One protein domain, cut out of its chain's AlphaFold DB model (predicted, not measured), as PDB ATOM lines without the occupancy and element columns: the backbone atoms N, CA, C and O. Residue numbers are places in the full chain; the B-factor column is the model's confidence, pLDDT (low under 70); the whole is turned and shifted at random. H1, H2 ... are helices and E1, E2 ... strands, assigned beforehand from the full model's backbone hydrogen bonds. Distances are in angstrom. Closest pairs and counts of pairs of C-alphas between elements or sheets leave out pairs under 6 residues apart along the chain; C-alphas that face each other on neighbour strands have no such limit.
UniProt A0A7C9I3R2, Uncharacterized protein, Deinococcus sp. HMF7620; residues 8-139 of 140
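This is residues 8 to 139 of the 140 residues of an uncharacterized protein of Deinococcus sp. HMF7620 (UniProt A0A7C9I3R2). Two long helices, H4 and H6, lie side by side and run opposite ways through the core, with a small three-stranded sheet packed on H6. H2, one half of the helical hairpin H1 and H2, crosses H4, and H5 packs on H1 at one end of the body. The short H3 grazes the sheet, and a long loop, residues 11 to 28, joins E1 to E2. The printed part has 132 residues, with six named helices and three named strands in the order E1 E2 H1 H2 H3 H4 H5 H6 E3; the sheet, E2 - E1 - E3, is antiparallel and the class is mostly helix. The whole is compact and rounded, with a radius of gyration of the C-alphas of 14.4 A and spans of 38 by 33 by 24 A.

E1, residues 8 to 10, begins at C-alpha 8 (45.652, 30.473, -33.457), and E2 is residues 29 to 31. H1, residues 34 to 45, is 16.2 A long; H2, residues 49 to 58, is 14.2 A; H3 is residues 61 to 65. H4, residues 72 to 89, is 25.7 A long and begins at C-alpha 72 (34.717, 18.463, -26.587). H5, residues 93 to 102, is 14.2 A; H6, residues 112 to 131, is 28.4 A. E3, residues 135 to 138, ends at C-alpha 138 (49.039, 31.855, -28.301).

The inner strand E1 forms a hairpin with E2, with N 8 and O 30 3.1 A apart, and is antiparallel to E3, with N 136 and O 9 2.8 A apart. H6 is on one face of the sheet, two layers of helix and strands, at a height over the sheet of 9.9 A; it lies over E1 and E3. H6 runs along the strands, at 24 degrees to E1 on the local plane. H3 only grazes the sheet; the closest C-alphas of H3 and E3, Ser 61 and Trp 138, are 4.7 A apart. H4 and H6 touch at a shallow tilt of 22 degrees, opposite ways, closest at the C-alphas of Leu 82 and Cys 118, 5.7 A. Helix packing is mostly crossed. H2 touches H4, with residues 74 to 81 of H4 alone, at a steep tilt of 59 degrees; the C-alphas of Phe 58 and Phe 78 are closest, 6.3 A. The helical hairpin H1 and H2 touches at 37 degrees, only just steep, closest at the C-alphas of Arg 45 and Ala 52, 5.0 A. H1 touches H5 at a steep tilt of 62 degrees, closest at the C-alphas of Phe 43 and Leu 96, 6.1 A. H2 and H6 are apart. In H1 to H6 every O i to N i+4 pair is within hydrogen-bond range.

The C-alphas farthest apart, those of Ile 106 and Asn 132, are 40.1 A apart. The printed part has no cut, and the link from E1 to E2 is long. Mean pLDDT of the printed part is 73.9; residues 8 to 34, 61 to 65, 105 to 111 and 136 to 139 are under 70.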
ATOM      1  N   PHE A   8      46.187  31.841 -33.530       51.91
ATOM      2  CA  PHE A   8      45.652  30.473 -33.457       51.91
ATOM      3  C   PHE A   8      46.374  29.587 -34.480       51.91
ATOM      4  O   PHE A   8      46.358  29.912 -35.668       51.91
ATOM      5  N   GLU A   9      46.972  28.479 -34.038       40.09
ATOM      6  CA  GLU A   9      47.649  27.472 -34.869       40.09
ATOM      7  C   GLU A   9      47.002  26.096 -34.634       40.09
ATOM      8  O   GLU A   9      46.778  25.679 -33.499       40.09
ATOM      9  N   ALA A  10      46.678  25.361 -35.698       38.00
ATOM     10  CA  ALA A  10      46.247  23.969 -35.596       38.00
ATOM     11  C   ALA A  10      47.410  23.051 -36.000       38.00
ATOM     12  O   ALA A  10      48.013  23.247 -37.048       38.00
ATOM     13  N   GLN A  11      47.716  22.024 -35.198       38.91
ATOM     14  CA  GLN A  11      48.846  21.096 -35.424       38.91
ATOM     15  C   GLN A  11      48.681  20.136 -36.622       38.91
ATOM     16  O   GLN A  11      49.467  19.202 -36.781       38.91
ATOM     17  N   ASP A  12      47.671  20.336 -37.466       37.44
ATOM     18  CA  ASP A  12      47.416  19.524 -38.654       37.44
ATOM     19  C   ASP A  12      47.489  20.441 -39.877       37.44
ATOM     20  O   ASP A  12      46.726  21.400 -39.984       37.44
ATOM     21  N   GLU A  13      48.391  20.143 -40.814       38.31
ATOM     22  CA  GLU A  13      48.622  20.918 -42.045       38.31
ATOM     23  C   GLU A  13      47.355  21.059 -42.929       38.31
ATOM     24  O   GLU A  13      47.360  21.796 -43.913       38.31
ATOM     25  N   ASN A  14      46.252  20.380 -42.573       36.53
ATOM     26  CA  ASN A  14      44.943  20.419 -43.236       36.53
ATOM     27  C   ASN A  14      43.849  21.187 -42.470       36.53
ATOM     28  O   ASN A  14      42.657  20.994 -42.757       36.53
ATOM     29  N   ALA A  15      44.207  21.974 -41.456       36.38
ATOM     30  CA  ALA A  15      43.269  22.685 -40.604       36.38
ATOM     31  C   ALA A  15      43.271  24.197 -40.905       36.38
ATOM     32  O   ALA A  15      44.298  24.849 -40.789       36.38
ATOM     33  N   ILE A  16      42.081  24.739 -41.210       41.25
ATOM     34  CA  ILE A  16      41.733  26.143 -41.539       41.25
ATOM     35  C   ILE A  16      41.761  26.478 -43.047       41.25
ATOM     36  O   ILE A  16      42.684  27.086 -43.577       41.25
ATOM     37  N   LEU A  17      40.656  26.168 -43.736       38.00
ATOM     38  CA  LEU A  17      40.364  26.680 -45.079       38.00
ATOM     39  C   LEU A  17      39.500  27.947 -44.976       38.00
ATOM     40  O   LEU A  17      38.322  27.871 -44.637       38.00
ATOM     41  N   SER A  18      40.059  29.109 -45.315       33.44
ATOM     42  CA  SER A  18      39.279  30.295 -45.695       33.44
ATOM     43  C   SER A  18      39.690  30.700 -47.108       33.44
ATOM     44  O   SER A  18      40.816  31.134 -47.332       33.44
ATOM     45  N   GLU A  19      38.786  30.552 -48.080       34.28
ATOM     46  CA  GLU A  19      39.047  30.793 -49.512       34.28
ATOM     47  C   GLU A  19      39.308  32.270 -49.871       34.28
ATOM     48  O   GLU A  19      39.572  32.598 -51.029       34.28
ATOM     49  N   LYS A  20      39.224  33.194 -48.905       34.72
ATOM     50  CA  LYS A  20      39.437  34.624 -49.136       34.72
ATOM     51  C   LYS A  20      40.638  35.112 -48.339       34.72
ATOM     52  O   LYS A  20      40.571  35.253 -47.121       34.72
ATOM     53  N   HIS A  21      41.715  35.420 -49.060       32.97
ATOM     54  CA  HIS A  21      42.850  36.170 -48.538       32.97
ATOM     55  C   HIS A  21      42.375  37.527 -48.016       32.97
ATOM     56  O   HIS A  21      42.102  38.455 -48.779       32.97
ATOM     57  N   THR A  22      42.285  37.636 -46.700       34.03
ATOM     58  CA  THR A  22      42.377  38.909 -45.992       34.03
ATOM     59  C   THR A  22      43.795  39.036 -45.444       34.03
ATOM     60  O   THR A  22      44.426  38.007 -45.215       34.03
ATOM     61  N   PRO A  23      44.322  40.252 -45.215       34.50
ATOM     62  CA  PRO A  23      45.711  40.462 -44.771       34.50
ATOM     63  C   PRO A  23      46.115  39.721 -43.479       34.50
ATOM     64  O   PRO A  23      47.288  39.707 -43.126       34.50
ATOM     65  N   TRP A  24      45.142  39.120 -42.789       42.16
ATOM     66  CA  TRP A  24      45.209  38.558 -41.439       42.16
ATOM     67  C   TRP A  24      44.941  37.043 -41.386       42.16
ATOM     68  O   TRP A  24      44.922  36.454 -40.309       42.16
ATOM     69  N   THR A  25      44.730  36.414 -42.545       42.50
ATOM     70  CA  THR A  25      44.712  34.956 -42.720       42.50
ATOM     71  C   THR A  25      45.830  34.590 -43.686       42.50
ATOM     72  O   THR A  25      45.684  34.703 -44.904       42.50
ATOM     73  N   ILE A  26      46.973  34.189 -43.132       37.12
ATOM     74  CA  ILE A  26      48.106  33.657 -43.890       37.12
ATOM     75  C   ILE A  26      48.184  32.164 -43.566       37.12
ATOM     76  O   ILE A  26      48.287  31.804 -42.398       37.12
ATOM     77  N   ASP A  27      48.074  31.324 -44.597       43.47
ATOM     78  CA  ASP A  27      48.513  29.923 -44.626       43.47
ATOM     79  C   ASP A  27      48.229  29.074 -43.363       43.47
ATOM     80  O   ASP A  27      49.133  28.408 -42.872       43.47
ATOM     81  N   ASN A  28      46.974  29.051 -42.875       47.19
ATOM     82  CA  ASN A  28      46.479  28.270 -41.713       47.19
ATOM     83  C   ASN A  28      46.523  28.959 -40.330       47.19
ATOM     84  O   ASN A  28      46.392  28.284 -39.310       47.19
ATOM     85  N   LEU A  29      46.659  30.289 -40.269       50.81
ATOM     86  CA  LEU A  29      46.692  31.046 -39.007       50.81
ATOM     87  C   LEU A  29      45.602  32.126 -38.949       50.81
ATOM     88  O   LEU A  29      45.387  32.857 -39.921       50.81
ATOM     89  N   ILE A  30      44.939  32.252 -37.792       60.50
ATOM     90  CA  ILE A  30      44.052  33.386 -37.477       60.50
ATOM     91  C   ILE A  30      44.842  34.364 -36.606       60.50
ATOM     92  O   ILE A  30      45.178  34.038 -35.468       60.50
ATOM     93  N   TYR A  31      45.115  35.558 -37.135       57.84
ATOM     94  CA  TYR A  31      45.666  36.671 -36.363       57.84
ATOM     95  C   TYR A  31      44.529  37.571 -35.895       57.84
ATOM     96  O   TYR A  31      43.761  38.076 -36.721       57.84
ATOM     97  N   LEU A  32      44.420  37.771 -34.583       62.19
ATOM     98  CA  LEU A  32      43.466  38.719 -34.020       62.19
ATOM     99  C   LEU A  32      44.177  40.010 -33.630       62.19
ATOM    100  O   LEU A  32      45.202  40.001 -32.951       62.19
ATOM    101  N   ASP A  33      43.614  41.128 -34.070       69.38
ATOM    102  CA  ASP A  33      43.972  42.423 -33.514       69.38
ATOM    103  C   ASP A  33      43.458  42.502 -32.065       69.38
ATOM    104  O   ASP A  33      42.337  42.069 -31.779       69.38
ATOM    105  N   LEU A  34      44.284  43.019 -31.149       67.38
ATOM    106  CA  LEU A  34      43.932  43.103 -29.729       67.38
ATOM    107  C   LEU A  34      42.708  43.990 -29.501       67.38
ATOM    108  O   LEU A  34      41.836  43.623 -28.721       67.38
ATOM    109  N   GLU A  35      42.601  45.108 -30.221       74.75
ATOM    110  CA  GLU A  35      41.478  46.033 -30.081       74.75
ATOM    111  C   GLU A  35      40.173  45.372 -30.548       74.75
ATOM    112  O   GLU A  35      39.129  45.510 -29.903       74.75
ATOM    113  N   LEU A  36      40.231  44.585 -31.632       76.69
ATOM    114  CA  LEU A  36      39.092  43.787 -32.097       76.69
ATOM    115  C   LEU A  36      38.681  42.734 -31.069       76.69
ATOM    116  O   LEU A  36      37.491  42.588 -30.784       76.69
ATOM    117  N   TRP A  37      39.646  41.988 -30.530       80.75
ATOM    118  CA  TRP A  37      39.372  40.949 -29.542       80.75
ATOM    119  C   TRP A  37      38.729  41.529 -28.281       80.75
ATOM    120  O   TRP A  37      37.663  41.067 -27.872       80.75
ATOM    121  N   ASP A  38      39.333  42.573 -27.716       83.50
ATOM    122  CA  ASP A  38      38.851  43.229 -26.502       83.50
ATOM    123  C   ASP A  38      37.456  43.831 -26.717       83.50
ATOM    124  O   ASP A  38      36.599  43.758 -25.836       83.50
ATOM    125  N   THR A  39      37.171  44.332 -27.923       85.94
ATOM    126  CA  THR A  39      35.826  44.796 -28.285       85.94
ATOM    127  C   THR A  39      34.806  43.665 -28.300       85.94
ATOM    128  O   THR A  39      33.714  43.840 -27.765       85.94
ATOM    129  N   ILE A  40      35.120  42.511 -28.901       88.12
ATOM    130  CA  ILE A  40      34.190  41.366 -28.939       88.12
ATOM    131  C   ILE A  40      33.911  40.880 -27.516       88.12
ATOM    132  O   ILE A  40      32.759  40.636 -27.159       88.12
ATOM    133  N   VAL A  41      34.951  40.781 -26.693       90.31
ATOM    134  CA  VAL A  41      34.843  40.395 -25.286       90.31
ATOM    135  C   VAL A  41      33.956  41.365 -24.508       90.31
ATOM    136  O   VAL A  41      32.971  40.944 -23.899       90.31
ATOM    137  N   GLU A  42      34.244  42.666 -24.564       91.44
ATOM    138  CA  GLU A  42      33.446  43.676 -23.868       91.44
ATOM    139  C   GLU A  42      32.015  43.752 -24.407       91.44
ATOM    140  O   GLU A  42      31.076  43.967 -23.640       91.44
ATOM    141  N   PHE A  43      31.818  43.513 -25.705       91.19
ATOM    142  CA  PHE A  43      30.495  43.406 -26.308       91.19
ATOM    143  C   PHE A  43      29.701  42.248 -25.711       91.19
ATOM    144  O   PHE A  43      28.580  42.463 -25.251       91.19
ATOM    145  N   VAL A  44      30.277  41.047 -25.626       92.94
ATOM    146  CA  VAL A  44      29.632  39.906 -24.955       92.94
ATOM    147  C   VAL A  44      29.354  40.221 -23.487       92.94
ATOM    148  O   VAL A  44      28.262  39.919 -22.995       92.94
ATOM    149  N   ARG A  45      30.282  40.907 -22.808       94.88
ATOM    150  CA  ARG A  45      30.151  41.306 -21.400       94.88
ATOM    151  C   ARG A  45      28.924  42.187 -21.150       94.88
ATOM    152  O   ARG A  45      28.351  42.118 -20.065       94.88
ATOM    153  N   THR A  46      28.456  42.953 -22.145       92.69
ATOM    154  CA  THR A  46      27.204  43.731 -22.027       92.69
ATOM    155  C   THR A  46      25.952  42.865 -21.851       92.69
ATOM    156  O   THR A  46      24.959  43.334 -21.293       92.69
ATOM    157  N   PHE A  47      25.998  41.601 -22.280       91.69
ATOM    158  CA  PHE A  47      24.883  40.659 -22.192       91.69
ATOM    159  C   PHE A  47      25.100  39.588 -21.119       91.69
ATOM    160  O   PHE A  47      24.145  39.168 -20.464       91.69
ATOM    161  N   SER A  48      26.338  39.117 -20.945       93.88
ATOM    162  CA  SER A  48      26.683  38.089 -19.967       93.88
ATOM    163  C   SER A  48      28.158  38.160 -19.581       93.88
ATOM    164  O   SER A  48      29.039  37.888 -20.393       93.88
ATOM    165  N   GLU A  49      28.420  38.463 -18.310       94.88
ATOM    166  CA  GLU A  49      29.771  38.465 -17.739       94.88
ATOM    167  C   GLU A  49      30.420  37.075 -17.804       94.88
ATOM    168  O   GLU A  49      31.536  36.941 -18.287       94.88
ATOM    169  N   TYR A  50      29.673  36.025 -17.449       93.81
ATOM    170  CA  TYR A  50      30.141  34.637 -17.520       93.81
ATOM    171  C   TYR A  50      30.522  34.211 -18.951       93.81
ATOM    172  O   TYR A  50      31.540  33.558 -19.156       93.81
ATOM    173  N   ALA A  51      29.734  34.597 -19.965       92.44
ATOM    174  CA  ALA A  51      30.070  34.272 -21.352       92.44
ATOM    175  C   ALA A  51      31.310  35.032 -21.849       92.44
ATOM    176  O   ALA A  51      32.039  34.508 -22.686       92.44
ATOM    177  N   ALA A  52      31.548  36.246 -21.344       93.00
ATOM    178  CA  ALA A  52      32.749  37.011 -21.659       93.00
ATOM    179  C   ALA A  52      33.997  36.391 -21.016       93.00
ATOM    180  O   ALA A  52      35.020  36.280 -21.683       93.00
ATOM    181  N   GLU A  53      33.901  35.922 -19.770       91.62
ATOM    182  CA  GLU A  53      34.980  35.177 -19.104       91.62
ATOM    183  C   GLU A  53      35.307  33.872 -19.842       91.62
ATOM    184  O   GLU A  53      36.470  33.602 -20.134       91.62
ATOM    185  N   ASP A  54      34.288  33.089 -20.212       91.25
ATOM    186  CA  ASP A  54      34.483  31.875 -21.012       91.25
ATOM    187  C   ASP A  54      35.088  32.216 -22.392       91.25
ATOM    188  O   ASP A  54      35.962  31.497 -22.873       91.25
ATOM    189  N   LEU A  55      34.683  33.324 -23.026       89.50
ATOM    190  CA  LEU A  55      35.263  33.784 -24.291       89.50
ATOM    191  C   LEU A  55      36.744  34.150 -24.149       89.50
ATOM    192  O   LEU A  55      37.554  33.716 -24.967       89.50
ATOM    193  N   GLU A  56      37.092  34.937 -23.128       87.31
ATOM    194  CA  GLU A  56      38.473  35.299 -22.801       87.31
ATOM    195  C   GLU A  56      39.317  34.060 -22.541       87.31
ATOM    196  O   GLU A  56      40.391  33.924 -23.122       87.31
ATOM    197  N   LYS A  57      38.817  33.122 -21.736       85.50
ATOM    198  CA  LYS A  57      39.517  31.870 -21.472       85.50
ATOM    199  C   LYS A  57      39.741  31.105 -22.772       85.50
ATOM    200  O   LYS A  57      40.881  30.849 -23.141       85.50
ATOM    201  N   PHE A  58      38.670  30.765 -23.491       84.94
ATOM    202  CA  PHE A  58      38.745  29.900 -24.670       84.94
ATOM    203  C   PHE A  58      39.541  30.524 -25.819       84.94
ATOM    204  O   PHE A  58      40.306  29.834 -26.475       84.94
ATOM    205  N   GLY A  59      39.447  31.834 -26.037       78.50
ATOM    206  CA  GLY A  59      40.196  32.510 -27.096       78.50
ATOM    207  C   GLY A  59      41.666  32.802 -26.789       78.50
ATOM    208  O   GLY A  59      42.281  33.579 -27.523       78.50
ATOM    209  N   THR A  60      42.234  32.267 -25.705       76.44
ATOM    210  CA  THR A  60      43.605  32.573 -25.271       76.44
ATOM    211  C   THR A  60      44.431  31.329 -24.985       76.44
ATOM    212  O   THR A  60      43.927  30.206 -24.971       76.44
ATOM    213  N   SER A  61      45.733  31.536 -24.764       66.81
ATOM    214  CA  SER A  61      46.653  30.444 -24.479       66.81
ATOM    215  C   SER A  61      46.341  29.758 -23.153       66.81
ATOM    216  O   SER A  61      46.607  28.570 -23.032       66.81
ATOM    217  N   GLU A  62      45.662  30.431 -22.215       69.06
ATOM    218  CA  GLU A  62      45.175  29.820 -20.970       69.06
ATOM    219  C   GLU A  62      44.342  28.559 -21.240       69.06
ATOM    220  O   GLU A  62      44.488  27.537 -20.566       69.06
ATOM    221  N   PHE A  63      43.486  28.596 -22.262       65.75
ATOM    222  CA  PHE A  63      42.697  27.433 -22.634       65.75
ATOM    223  C   PHE A  63      43.532  26.333 -23.280       65.75
ATOM    224  O   PHE A  63      43.272  25.155 -23.041       65.75
ATOM    225  N   THR A  64      44.535  26.697 -24.074       67.56
ATOM    226  CA  THR A  64      45.290  25.729 -24.874       67.56
ATOM    227  C   THR A  64      46.567  25.217 -24.210       67.56
ATOM    228  O   THR A  64      47.128  24.232 -24.680       67.56
ATOM    229  N   GLU A  65      47.013  25.824 -23.111       69.50
ATOM    230  CA  GLU A  65      48.184  25.404 -22.328       69.50
ATOM    231  C   GLU A  65      47.865  24.313 -21.290       69.50
ATOM    232  O   GLU A  65      48.752  23.542 -20.920       69.50
ATOM    233  N   ASP A  66      46.611  24.202 -20.839       74.69
ATOM    234  CA  ASP A  66      46.192  23.195 -19.857       74.69
ATOM    235  C   ASP A  66      45.439  22.030 -20.518       74.69
ATOM    236  O   ASP A  66      44.335  22.181 -21.039       74.69
ATOM    237  N   VAL A  67      46.017  20.829 -20.434       72.38
ATOM    238  CA  VAL A  67      45.446  19.581 -20.971       72.38
ATOM    239  C   VAL A  67      44.078  19.259 -20.361       72.38
ATOM    240  O   VAL A  67      43.253  18.630 -21.018       72.38
ATOM    241  N   ALA A  68      43.794  19.706 -19.133       78.44
ATOM    242  CA  ALA A  68      42.484  19.516 -18.510       78.44
ATOM    243  C   ALA A  68      41.356  20.254 -19.253       78.44
ATOM    244  O   ALA A  68      40.180  19.938 -19.071       78.44
ATOM    245  N   ASN A  69      41.699  21.227 -20.098       76.88
ATOM    246  CA  ASN A  69      40.739  21.955 -20.912       76.88
ATOM    247  C   ASN A  69      40.437  21.266 -22.261       76.88
ATOM    248  O   ASN A  69      39.521  21.717 -22.957       76.88
ATOM    249  N   TYR A  70      41.144  20.185 -22.628       78.69
ATOM    250  CA  TYR A  70      41.044  19.512 -23.936       78.69
ATOM    251  C   TYR A  70      39.816  18.593 -24.025       78.69
ATOM    252  O   TYR A  70      39.913  17.389 -24.250       78.69
ATOM    253  N   GLU A  71      38.640  19.184 -23.851       83.81
ATOM    254  CA  GLU A  71      37.360  18.487 -23.798       83.81
ATOM    255  C   GLU A  71      36.425  19.007 -24.892       83.81
ATOM    256  O   GLU A  71      36.298  20.217 -25.113       83.81
ATOM    257  N   THR A  72      35.698  18.099 -25.550       84.81
ATOM    258  CA  THR A  72      34.717  18.463 -26.587       84.81
ATOM    259  C   THR A  72      33.636  19.403 -26.043       84.81
ATOM    260  O   THR A  72      33.163  20.278 -26.766       84.81
ATOM    261  N   GLU A  73      33.261  19.276 -24.764       90.25
ATOM    262  CA  GLU A  73      32.290  20.176 -24.129       90.25
ATOM    263  C   GLU A  73      32.781  21.630 -24.120       90.25
ATOM    264  O   GLU A  73      31.999  22.539 -24.405       90.25
ATOM    265  N   ASN A  74      34.072  21.862 -23.873       88.50
ATOM    266  CA  ASN A  74      34.635  23.211 -23.868       88.50
ATOM    267  C   ASN A  74      34.644  23.820 -25.276       88.50
ATOM    268  O   ASN A  74      34.281  24.983 -25.446       88.50
ATOM    269  N   LEU A  75      34.952  23.020 -26.306       86.31
ATOM    270  CA  LEU A  75      34.827  23.451 -27.704       86.31
ATOM    271  C   LEU A  75      33.376  23.818 -28.050       86.31
ATOM    272  O   LEU A  75      33.132  24.844 -28.683       86.31
ATOM    273  N   ILE A  76      32.395  23.033 -27.594       92.88
ATOM    274  CA  ILE A  76      30.968  23.327 -27.801       92.88
ATOM    275  C   ILE A  76      30.556  24.620 -27.084       92.88
ATOM    276  O   ILE A  76      29.799  25.415 -27.646       92.88
ATOM    277  N   ARG A  77      31.047  24.867 -25.864       93.12
ATOM    278  CA  ARG A  77      30.796  26.129 -25.150       93.12
ATOM    279  C   ARG A  77      31.353  27.315 -25.923       93.12
ATOM    280  O   ARG A  77      30.608  28.258 -26.187       93.12
ATOM    281  N   PHE A  78      32.606  27.228 -26.366       91.94
ATOM    282  CA  PHE A  78      33.224  28.284 -27.158       91.94
ATOM    283  C   PHE A  78      32.451  28.548 -28.458       91.94
ATOM    284  O   PHE A  78      32.092  29.687 -28.757       91.94
ATOM    285  N   ARG A  79      32.081  27.483 -29.178       94.06
ATOM    286  CA  ARG A  79      31.226  27.543 -30.370       94.06
ATOM    287  C   ARG A  79      29.923  28.307 -30.118       94.06
ATOM    288  O   ARG A  79      29.529  29.145 -30.927       94.06
ATOM    289  N   ASN A  80      29.244  28.021 -29.008       95.69
ATOM    290  CA  ASN A  80      27.974  28.661 -28.668       95.69
ATOM    291  C   ASN A  80      28.144  30.157 -28.372       95.69
ATOM    292  O   ASN A  80      27.290  30.947 -28.771       95.69
ATOM    293  N   ILE A  81      29.252  30.556 -27.744       94.81
ATOM    294  CA  ILE A  81      29.564  31.971 -27.510       94.81
ATOM    295  C   ILE A  81      29.849  32.693 -28.836       94.81
ATOM    296  O   ILE A  81      29.356  33.796 -29.055       94.81
ATOM    297  N   LEU A  82      30.564  32.062 -29.771       92.56
ATOM    298  CA  LEU A  82      30.815  32.639 -31.101       92.56
ATOM    299  C   LEU A  82      29.526  32.804 -31.918       92.56
ATOM    300  O   LEU A  82      29.338  33.823 -32.583       92.56
ATOM    301  N   LEU A  83      28.610  31.833 -31.849       94.25
ATOM    302  CA  LEU A  83      27.284  31.947 -32.465       94.25
ATOM    303  C   LEU A  83      26.467  33.084 -31.851       94.25
ATOM    304  O   LEU A  83      25.847  33.849 -32.589       94.25
ATOM    305  N   PHE A  84      26.513  33.221 -30.525       93.25
ATOM    306  CA  PHE A  84      25.913  34.345 -29.816       93.25
ATOM    307  C   PHE A  84      26.484  35.683 -30.316       93.25
ATOM    308  O   PHE A  84      25.718  36.571 -30.693       93.25
ATOM    309  N   CYS A  85      27.811  35.806 -30.434       90.06
ATOM    310  CA  CYS A  85      28.455  37.003 -30.985       90.06
ATOM    311  C   CYS A  85      27.935  37.325 -32.392       90.06
ATOM    312  O   CYS A  85      27.528  38.452 -32.660       90.06
ATOM    313  N   LEU A  86      27.898  36.335 -33.290       90.00
ATOM    314  CA  LEU A  86      27.444  36.516 -34.675       90.00
ATOM    315  C   LEU A  86      25.978  36.934 -34.784       90.00
ATOM    316  O   LEU A  86      25.623  37.697 -35.688       90.00
ATOM    317  N   GLU A  87      25.128  36.412 -33.903       90.56
ATOM    318  CA  GLU A  87      23.721  36.782 -33.849       90.56
ATOM    319  C   GLU A  87      23.545  38.242 -33.418       90.56
ATOM    320  O   GLU A  87      22.757  38.963 -34.033       90.56
ATOM    321  N   HIS A  88      24.290  38.674 -32.400       90.06
ATOM    322  CA  HIS A  88      24.110  39.978 -31.768       90.06
ATOM    323  C   HIS A  88      24.878  41.108 -32.450       90.06
ATOM    324  O   HIS A  88      24.308  42.180 -32.627       90.06
ATOM    325  N   ILE A  89      26.101  40.884 -32.942       86.00
ATOM    326  CA  ILE A  89      26.885  41.911 -33.659       86.00
ATOM    327  C   ILE A  89      26.085  42.491 -34.833       86.00
ATOM    328  O   ILE A  89      26.108  43.691 -35.069       86.00
ATOM    329  N   LYS A  90      25.312  41.663 -35.546       78.75
ATOM    330  CA  LYS A  90      24.490  42.122 -36.679       78.75
ATOM    331  C   LYS A  90      23.184  42.808 -36.275       78.75
ATOM    332  O   LYS A  90      22.599  43.506 -37.099       78.75
ATOM    333  N   LYS A  91      22.681  42.543 -35.068       84.88
ATOM    334  CA  LYS A  91      21.376  43.030 -34.590       84.88
ATOM    335  C   LYS A  91      21.506  44.270 -33.709       84.88
ATOM    336  O   LYS A  91      20.636  45.132 -33.770       84.88
ATOM    337  N   ASP A  92      22.597  44.372 -32.956       86.44
ATOM    338  CA  ASP A  92      22.808  45.346 -31.887       86.44
ATOM    339  C   ASP A  92      24.028  46.242 -32.174       86.44
ATOM    340  O   ASP A  92      24.899  46.435 -31.323       86.44
ATOM    341  N   LEU A  93      24.087  46.809 -33.387       82.19
ATOM    342  CA  LEU A  93      25.176  47.699 -33.829       82.19
ATOM    343  C   LEU A  93      25.381  48.900 -32.893       82.19
ATOM    344  O   LEU A  93      26.510  49.323 -32.659       82.19
ATOM    345  N   ASP A  94      24.306  49.421 -32.298       85.81
ATOM    346  CA  ASP A  94      24.395  50.521 -31.334       85.81
ATOM    347  C   ASP A  94      25.182  50.121 -30.078       85.81
ATOM    348  O   ASP A  94      26.008  50.894 -29.594       85.81
ATOM    349  N   ASN A  95      24.985  48.898 -29.570       86.25
ATOM    350  CA  ASN A  95      25.745  48.398 -28.423       86.25
ATOM    351  C   ASN A  95      27.216  48.186 -28.782       86.25
ATOM    352  O   ASN A  95      28.088  48.506 -27.975       86.25
ATOM    353  N   LEU A  96      27.499  47.711 -29.998       86.06
ATOM    354  CA  LEU A  96      28.869  47.583 -30.490       86.06
ATOM    355  C   LEU A  96      29.565  48.950 -30.534       86.06
ATOM    356  O   LEU A  96      30.656  49.104 -29.989       86.06
ATOM    357  N   HIS A  97      28.900  49.979 -31.066       83.94
ATOM    358  CA  HIS A  97      29.429  51.343 -31.071       83.94
ATOM    359  C   HIS A  97      29.639  51.913 -29.664       83.94
ATOM    360  O   HIS A  97      30.616  52.626 -29.427       83.94
ATOM    361  N   ILE A  98      28.749  51.626 -28.709       87.31
ATOM    362  CA  ILE A  98      28.927  52.044 -27.309       87.31
ATOM    363  C   ILE A  98      30.205  51.430 -26.725       87.31
ATOM    364  O   ILE A  98      30.980  52.137 -26.079       87.31
ATOM    365  N   VAL A  99      30.453  50.143 -26.982       87.25
ATOM    366  CA  VAL A  99      31.658  49.442 -26.517       87.25
ATOM    367  C   VAL A  99      32.917  50.004 -27.174       87.25
ATOM    368  O   VAL A  99      33.865  50.333 -26.465       87.25
ATOM    369  N   MET A 100      32.911  50.207 -28.493       83.31
ATOM    370  CA  MET A 100      34.048  50.801 -29.208       83.31
ATOM    371  C   MET A 100      34.407  52.191 -28.663       83.31
ATOM    372  O   MET A 100      35.580  52.497 -28.459       83.31
ATOM    373  N   ASN A 101      33.398  53.019 -28.363       84.12
ATOM    374  CA  ASN A 101      33.610  54.332 -27.750       84.12
ATOM    375  C   ASN A 101      34.158  54.226 -26.321       84.12
ATOM    376  O   ASN A 101      35.023  55.012 -25.942       84.12
ATOM    377  N   LYS A 102      33.668  53.266 -25.522       86.44
ATOM    378  CA  LYS A 102      34.167  53.001 -24.161       86.44
ATOM    379  C   LYS A 102      35.648  52.605 -24.169       86.44
ATOM    380  O   LYS A 102      36.364  52.970 -23.243       86.44
ATOM    381  N   LEU A 103      36.081  51.873 -25.192       82.19
ATOM    382  CA  LEU A 103      37.464  51.427 -25.377       82.19
ATOM    383  C   LEU A 103      38.364  52.472 -26.061       82.19
ATOM    384  O   LEU A 103      39.530  52.192 -26.309       82.19
ATOM    385  N   GLU A 104      37.846  53.673 -26.346       81.25
ATOM    386  CA  GLU A 104      38.582  54.769 -26.998       81.25
ATOM    387  C   GLU A 104      39.214  54.372 -28.350       81.25
ATOM    388  O   GLU A 104      40.246  54.912 -28.756       81.25
ATOM    389  N   LEU A 105      38.584  53.442 -29.078       69.62
ATOM    390  CA  LEU A 105      39.117  52.934 -30.340       69.62
ATOM    391  C   LEU A 105      39.010  53.985 -31.446       69.62
ATOM    392  O   LEU A 105      37.933  54.479 -31.780       69.62
ATOM    393  N   ILE A 106      40.160  54.323 -32.031       54.88
ATOM    394  CA  ILE A 106      40.294  55.368 -33.060       54.88
ATOM    395  C   ILE A 106      39.920  54.822 -34.447       54.88
ATOM    396  O   ILE A 106      39.616  55.589 -35.365       54.88
ATOM    397  N   ASN A 107      39.943  53.497 -34.613       52.62
ATOM    398  CA  ASN A 107      39.764  52.843 -35.897       52.62
ATOM    399  C   ASN A 107      38.305  52.382 -36.069       52.62
ATOM    400  O   ASN A 107      37.841  51.530 -35.310       52.62
ATOM    401  N   PRO A 108      37.558  52.909 -37.055       48.16
ATOM    402  CA  PRO A 108      36.227  52.423 -37.377       48.16
ATOM    403  C   PRO A 108      36.382  51.109 -38.146       48.16
ATOM    404  O   PRO A 108      36.227  51.073 -39.369       48.16
ATOM    405  N   LEU A 109      36.774  50.034 -37.461       54.84
ATOM    406  CA  LEU A 109      36.758  48.719 -38.081       54.84
ATOM    407  C   LEU A 109      35.298  48.398 -38.385       54.84
ATOM    408  O   LEU A 109      34.434  48.398 -37.511       54.84
ATOM    409  N   ILE A 110      35.053  48.275 -39.687       59.59
ATOM    410  CA  ILE A 110      33.756  48.097 -40.329       59.59
ATOM    411  C   ILE A 110      33.092  46.895 -39.660       59.59
ATOM    412  O   ILE A 110      33.751  45.871 -39.522       59.59
ATOM    413  N   ASP A 111      31.817  46.989 -39.282       64.88
ATOM    414  CA  ASP A 111      31.019  45.926 -38.633       64.88
ATOM    415  C   ASP A 111      31.273  44.507 -39.197       64.88
ATOM    416  O   ASP A 111      31.210  43.492 -38.498       64.88
ATOM    417  N   GLU A 112      31.606  44.438 -40.486       72.94
ATOM    418  CA  GLU A 112      32.002  43.243 -41.228       72.94
ATOM    419  C   GLU A 112      33.236  42.510 -40.667       72.94
ATOM    420  O   GLU A 112      33.330  41.290 -40.809       72.94
ATOM    421  N   GLU A 113      34.178  43.197 -40.021       75.25
ATOM    422  CA  GLU A 113      35.409  42.599 -39.503       75.25
ATOM    423  C   GLU A 113      35.176  41.768 -38.244       75.25
ATOM    424  O   GLU A 113      35.686  40.648 -38.162       75.25
ATOM    425  N   TYR A 114      34.344  42.246 -37.316       79.44
ATOM    426  CA  TYR A 114      33.944  41.473 -36.139       79.44
ATOM    427  C   TYR A 114      33.204  40.198 -36.552       79.44
ATOM    428  O   TYR A 114      33.497  39.103 -36.070       79.44
ATOM    429  N   VAL A 115      32.297  40.318 -37.529       81.81
ATOM    430  CA  VAL A 115      31.596  39.170 -38.117       81.81
ATOM    431  C   VAL A 115      32.588  38.190 -38.747       81.81
ATOM    432  O   VAL A 115      32.486  36.987 -38.508       81.81
ATOM    433  N   ARG A 116      33.557  38.684 -39.525       77.31
ATOM    434  CA  ARG A 116      34.579  37.852 -40.177       77.31
ATOM    435  C   ARG A 116      35.415  37.082 -39.153       77.31
ATOM    436  O   ARG A 116      35.635  35.888 -39.343       77.31
ATOM    437  N   VAL A 117      35.850  37.737 -38.076       78.44
ATOM    438  CA  VAL A 117      36.620  37.110 -36.988       78.44
ATOM    439  C   VAL A 117      35.812  35.999 -36.323       78.44
ATOM    440  O   VAL A 117      36.277  34.861 -36.254       78.44
ATOM    441  N   CYS A 118      34.577  36.283 -35.903       85.69
ATOM    442  CA  CYS A 118      33.737  35.272 -35.268       85.69
ATOM    443  C   CYS A 118      33.439  34.089 -36.210       85.69
ATOM    444  O   CYS A 118      33.404  32.949 -35.755       85.69
ATOM    445  N   GLN A 119      33.272  34.320 -37.518       84.06
ATOM    446  CA  GLN A 119      33.089  33.251 -38.512       84.06
ATOM    447  C   GLN A 119      34.342  32.386 -38.704       84.06
ATOM    448  O   GLN A 119      34.228  31.165 -38.837       84.06
ATOM    449  N   ALA A 120      35.529  32.999 -38.718       79.44
ATOM    450  CA  ALA A 120      36.794  32.278 -38.825       79.44
ATOM    451  C   ALA A 120      37.023  31.382 -37.598       79.44
ATOM    452  O   ALA A 120      37.295  30.191 -37.749       79.44
ATOM    453  N   LEU A 121      36.818  31.924 -36.392       83.62
ATOM    454  CA  LEU A 121      36.894  31.157 -35.146       83.62
ATOM    455  C   LEU A 121      35.846  30.041 -35.102       83.62
ATOM    456  O   LEU A 121      36.160  28.918 -34.723       83.62
ATOM    457  N   LEU A 122      34.615  30.313 -35.549       88.19
ATOM    458  CA  LEU A 122      33.562  29.301 -35.584       88.19
ATOM    459  C   LEU A 122      33.941  28.134 -36.504       88.19
ATOM    460  O   LEU A 122      33.755  26.981 -36.136       88.19
ATOM    461  N   THR A 123      34.530  28.433 -37.664       83.75
ATOM    462  CA  THR A 123      34.998  27.420 -38.621       83.75
ATOM    463  C   THR A 123      36.122  26.568 -38.026       83.75
ATOM    464  O   THR A 123      36.109  25.346 -38.174       83.75
ATOM    465  N   LEU A 124      37.072  27.190 -37.316       81.38
ATOM    466  CA  LEU A 124      38.125  26.478 -36.589       81.38
ATOM    467  C   LEU A 124      37.533  25.515 -35.551       81.38
ATOM    468  O   LEU A 124      37.891  24.338 -35.526       81.38
ATOM    469  N   VAL A 125      36.616  26.002 -34.715       86.06
ATOM    470  CA  VAL A 125      36.012  25.208 -33.636       86.06
ATOM    471  C   VAL A 125      35.145  24.077 -34.190       86.06
ATOM    472  O   VAL A 125      35.250  22.949 -33.713       86.06
ATOM    473  N   ASP A 126      34.339  24.341 -35.221       86.56
ATOM    474  CA  ASP A 126      33.513  23.326 -35.885       86.56
ATOM    475  C   ASP A 126      34.373  22.187 -36.445       86.56
ATOM    476  O   ASP A 126      34.070  21.015 -36.228       86.56
ATOM    477  N   MET A 127      35.494  22.520 -37.085       81.62
ATOM    478  CA  MET A 127      36.444  21.532 -37.591       81.62
ATOM    479  C   MET A 127      37.133  20.748 -36.466       81.62
ATOM    480  O   MET A 127      37.329  19.540 -36.604       81.62
ATOM    481  N   CYS A 128      37.486  21.404 -35.353       80.25
ATOM    482  CA  CYS A 128      38.043  20.731 -34.176       80.25
ATOM    483  C   CYS A 128      37.066  19.687 -33.620       80.25
ATOM    484  O   CYS A 128      37.453  18.548 -33.358       80.25
ATOM    485  N   ILE A 129      35.785  20.049 -33.522       84.50
ATOM    486  CA  ILE A 129      34.716  19.145 -33.084       84.50
ATOM    487  C   ILE A 129      34.524  17.999 -34.088       84.50
ATOM    488  O   ILE A 129      34.499  16.839 -33.685       84.50
ATOM    489  N   GLU A 130      34.408  18.299 -35.385       84.00
ATOM    490  CA  GLU A 130      34.149  17.299 -36.432       84.00
ATOM    491  C   GLU A 130      35.273  16.259 -36.534       84.00
ATOM    492  O   GLU A 130      35.011  15.061 -36.658       84.00
ATOM    493  N   ARG A 131      36.529  16.712 -36.466       76.75
ATOM    494  CA  ARG A 131      37.714  15.852 -36.599       76.75
ATOM    495  C   ARG A 131      38.214  15.291 -35.271       76.75
ATOM    496  O   ARG A 131      39.156  14.503 -35.279       76.75
ATOM    497  N   ASN A 132      37.591  15.669 -34.155       74.38
ATOM    498  CA  ASN A 132      38.034  15.326 -32.806       74.38
ATOM    499  C   ASN A 132      39.518  15.686 -32.568       74.38
ATOM    500  O   ASN A 132      40.312  14.866 -32.104       74.38
ATOM    501  N   ILE A 133      39.880  16.918 -32.932       73.31
ATOM    502  CA  ILE A 133      41.204  17.525 -32.729       73.31
ATOM    503  C   ILE A 133      41.065  18.800 -31.890       73.31
ATOM    504  O   ILE A 133      39.957  19.285 -31.667       73.31
ATOM    505  N   PHE A 134      42.184  19.359 -31.435       70.00
ATOM    506  CA  PHE A 134      42.211  20.572 -30.619       70.00
ATOM    507  C   PHE A 134      43.102  21.641 -31.268       70.00
ATOM    508  O   PHE A 134      44.084  21.302 -31.934       70.00
ATOM    509  N   TYR A 135      42.746  22.917 -31.106       73.69
ATOM    510  CA  TYR A 135      43.524  24.045 -31.626       73.69
ATOM    511  C   TYR A 135      44.488  24.579 -30.566       73.69
ATOM    512  O   TYR A 135      44.257  24.423 -29.372       73.69
ATOM    513  N   TYR A 136      45.541  25.263 -30.999       67.50
ATOM    514  CA  TYR A 136      46.429  26.011 -30.118       67.50
ATOM    515  C   TYR A 136      46.169  27.501 -30.286       67.50
ATOM    516  O   TYR A 136      46.002  27.985 -31.404       67.50
ATOM    517  N   ALA A 137      46.114  28.224 -29.175       68.44
ATOM    518  CA  ALA A 137      46.051  29.670 -29.136       68.44
ATOM    519  C   ALA A 137      47.299  30.168 -28.418       68.44
ATOM    520  O   ALA A 137      47.752  29.596 -27.430       68.44
ATOM    521  N   TRP A 138      47.871  31.253 -28.907       59.38
ATOM    522  CA  TRP A 138      49.039  31.855 -28.301       59.38
ATOM    523  C   TRP A 138      48.838  33.347 -28.188       59.38
ATOM    524  O   TRP A 138      48.544  34.006 -29.179       59.38
ATOM    525  N   THR A 139      48.991  33.878 -26.981       60.06
ATOM    526  CA  THR A 139      48.811  35.295 -26.686       60.06
ATOM    527  C   THR A 139      50.136  35.859 -26.192       60.06
ATOM    528  O   THR A 139      50.558  35.530 -25.085       60.06
TER     529      THR A 139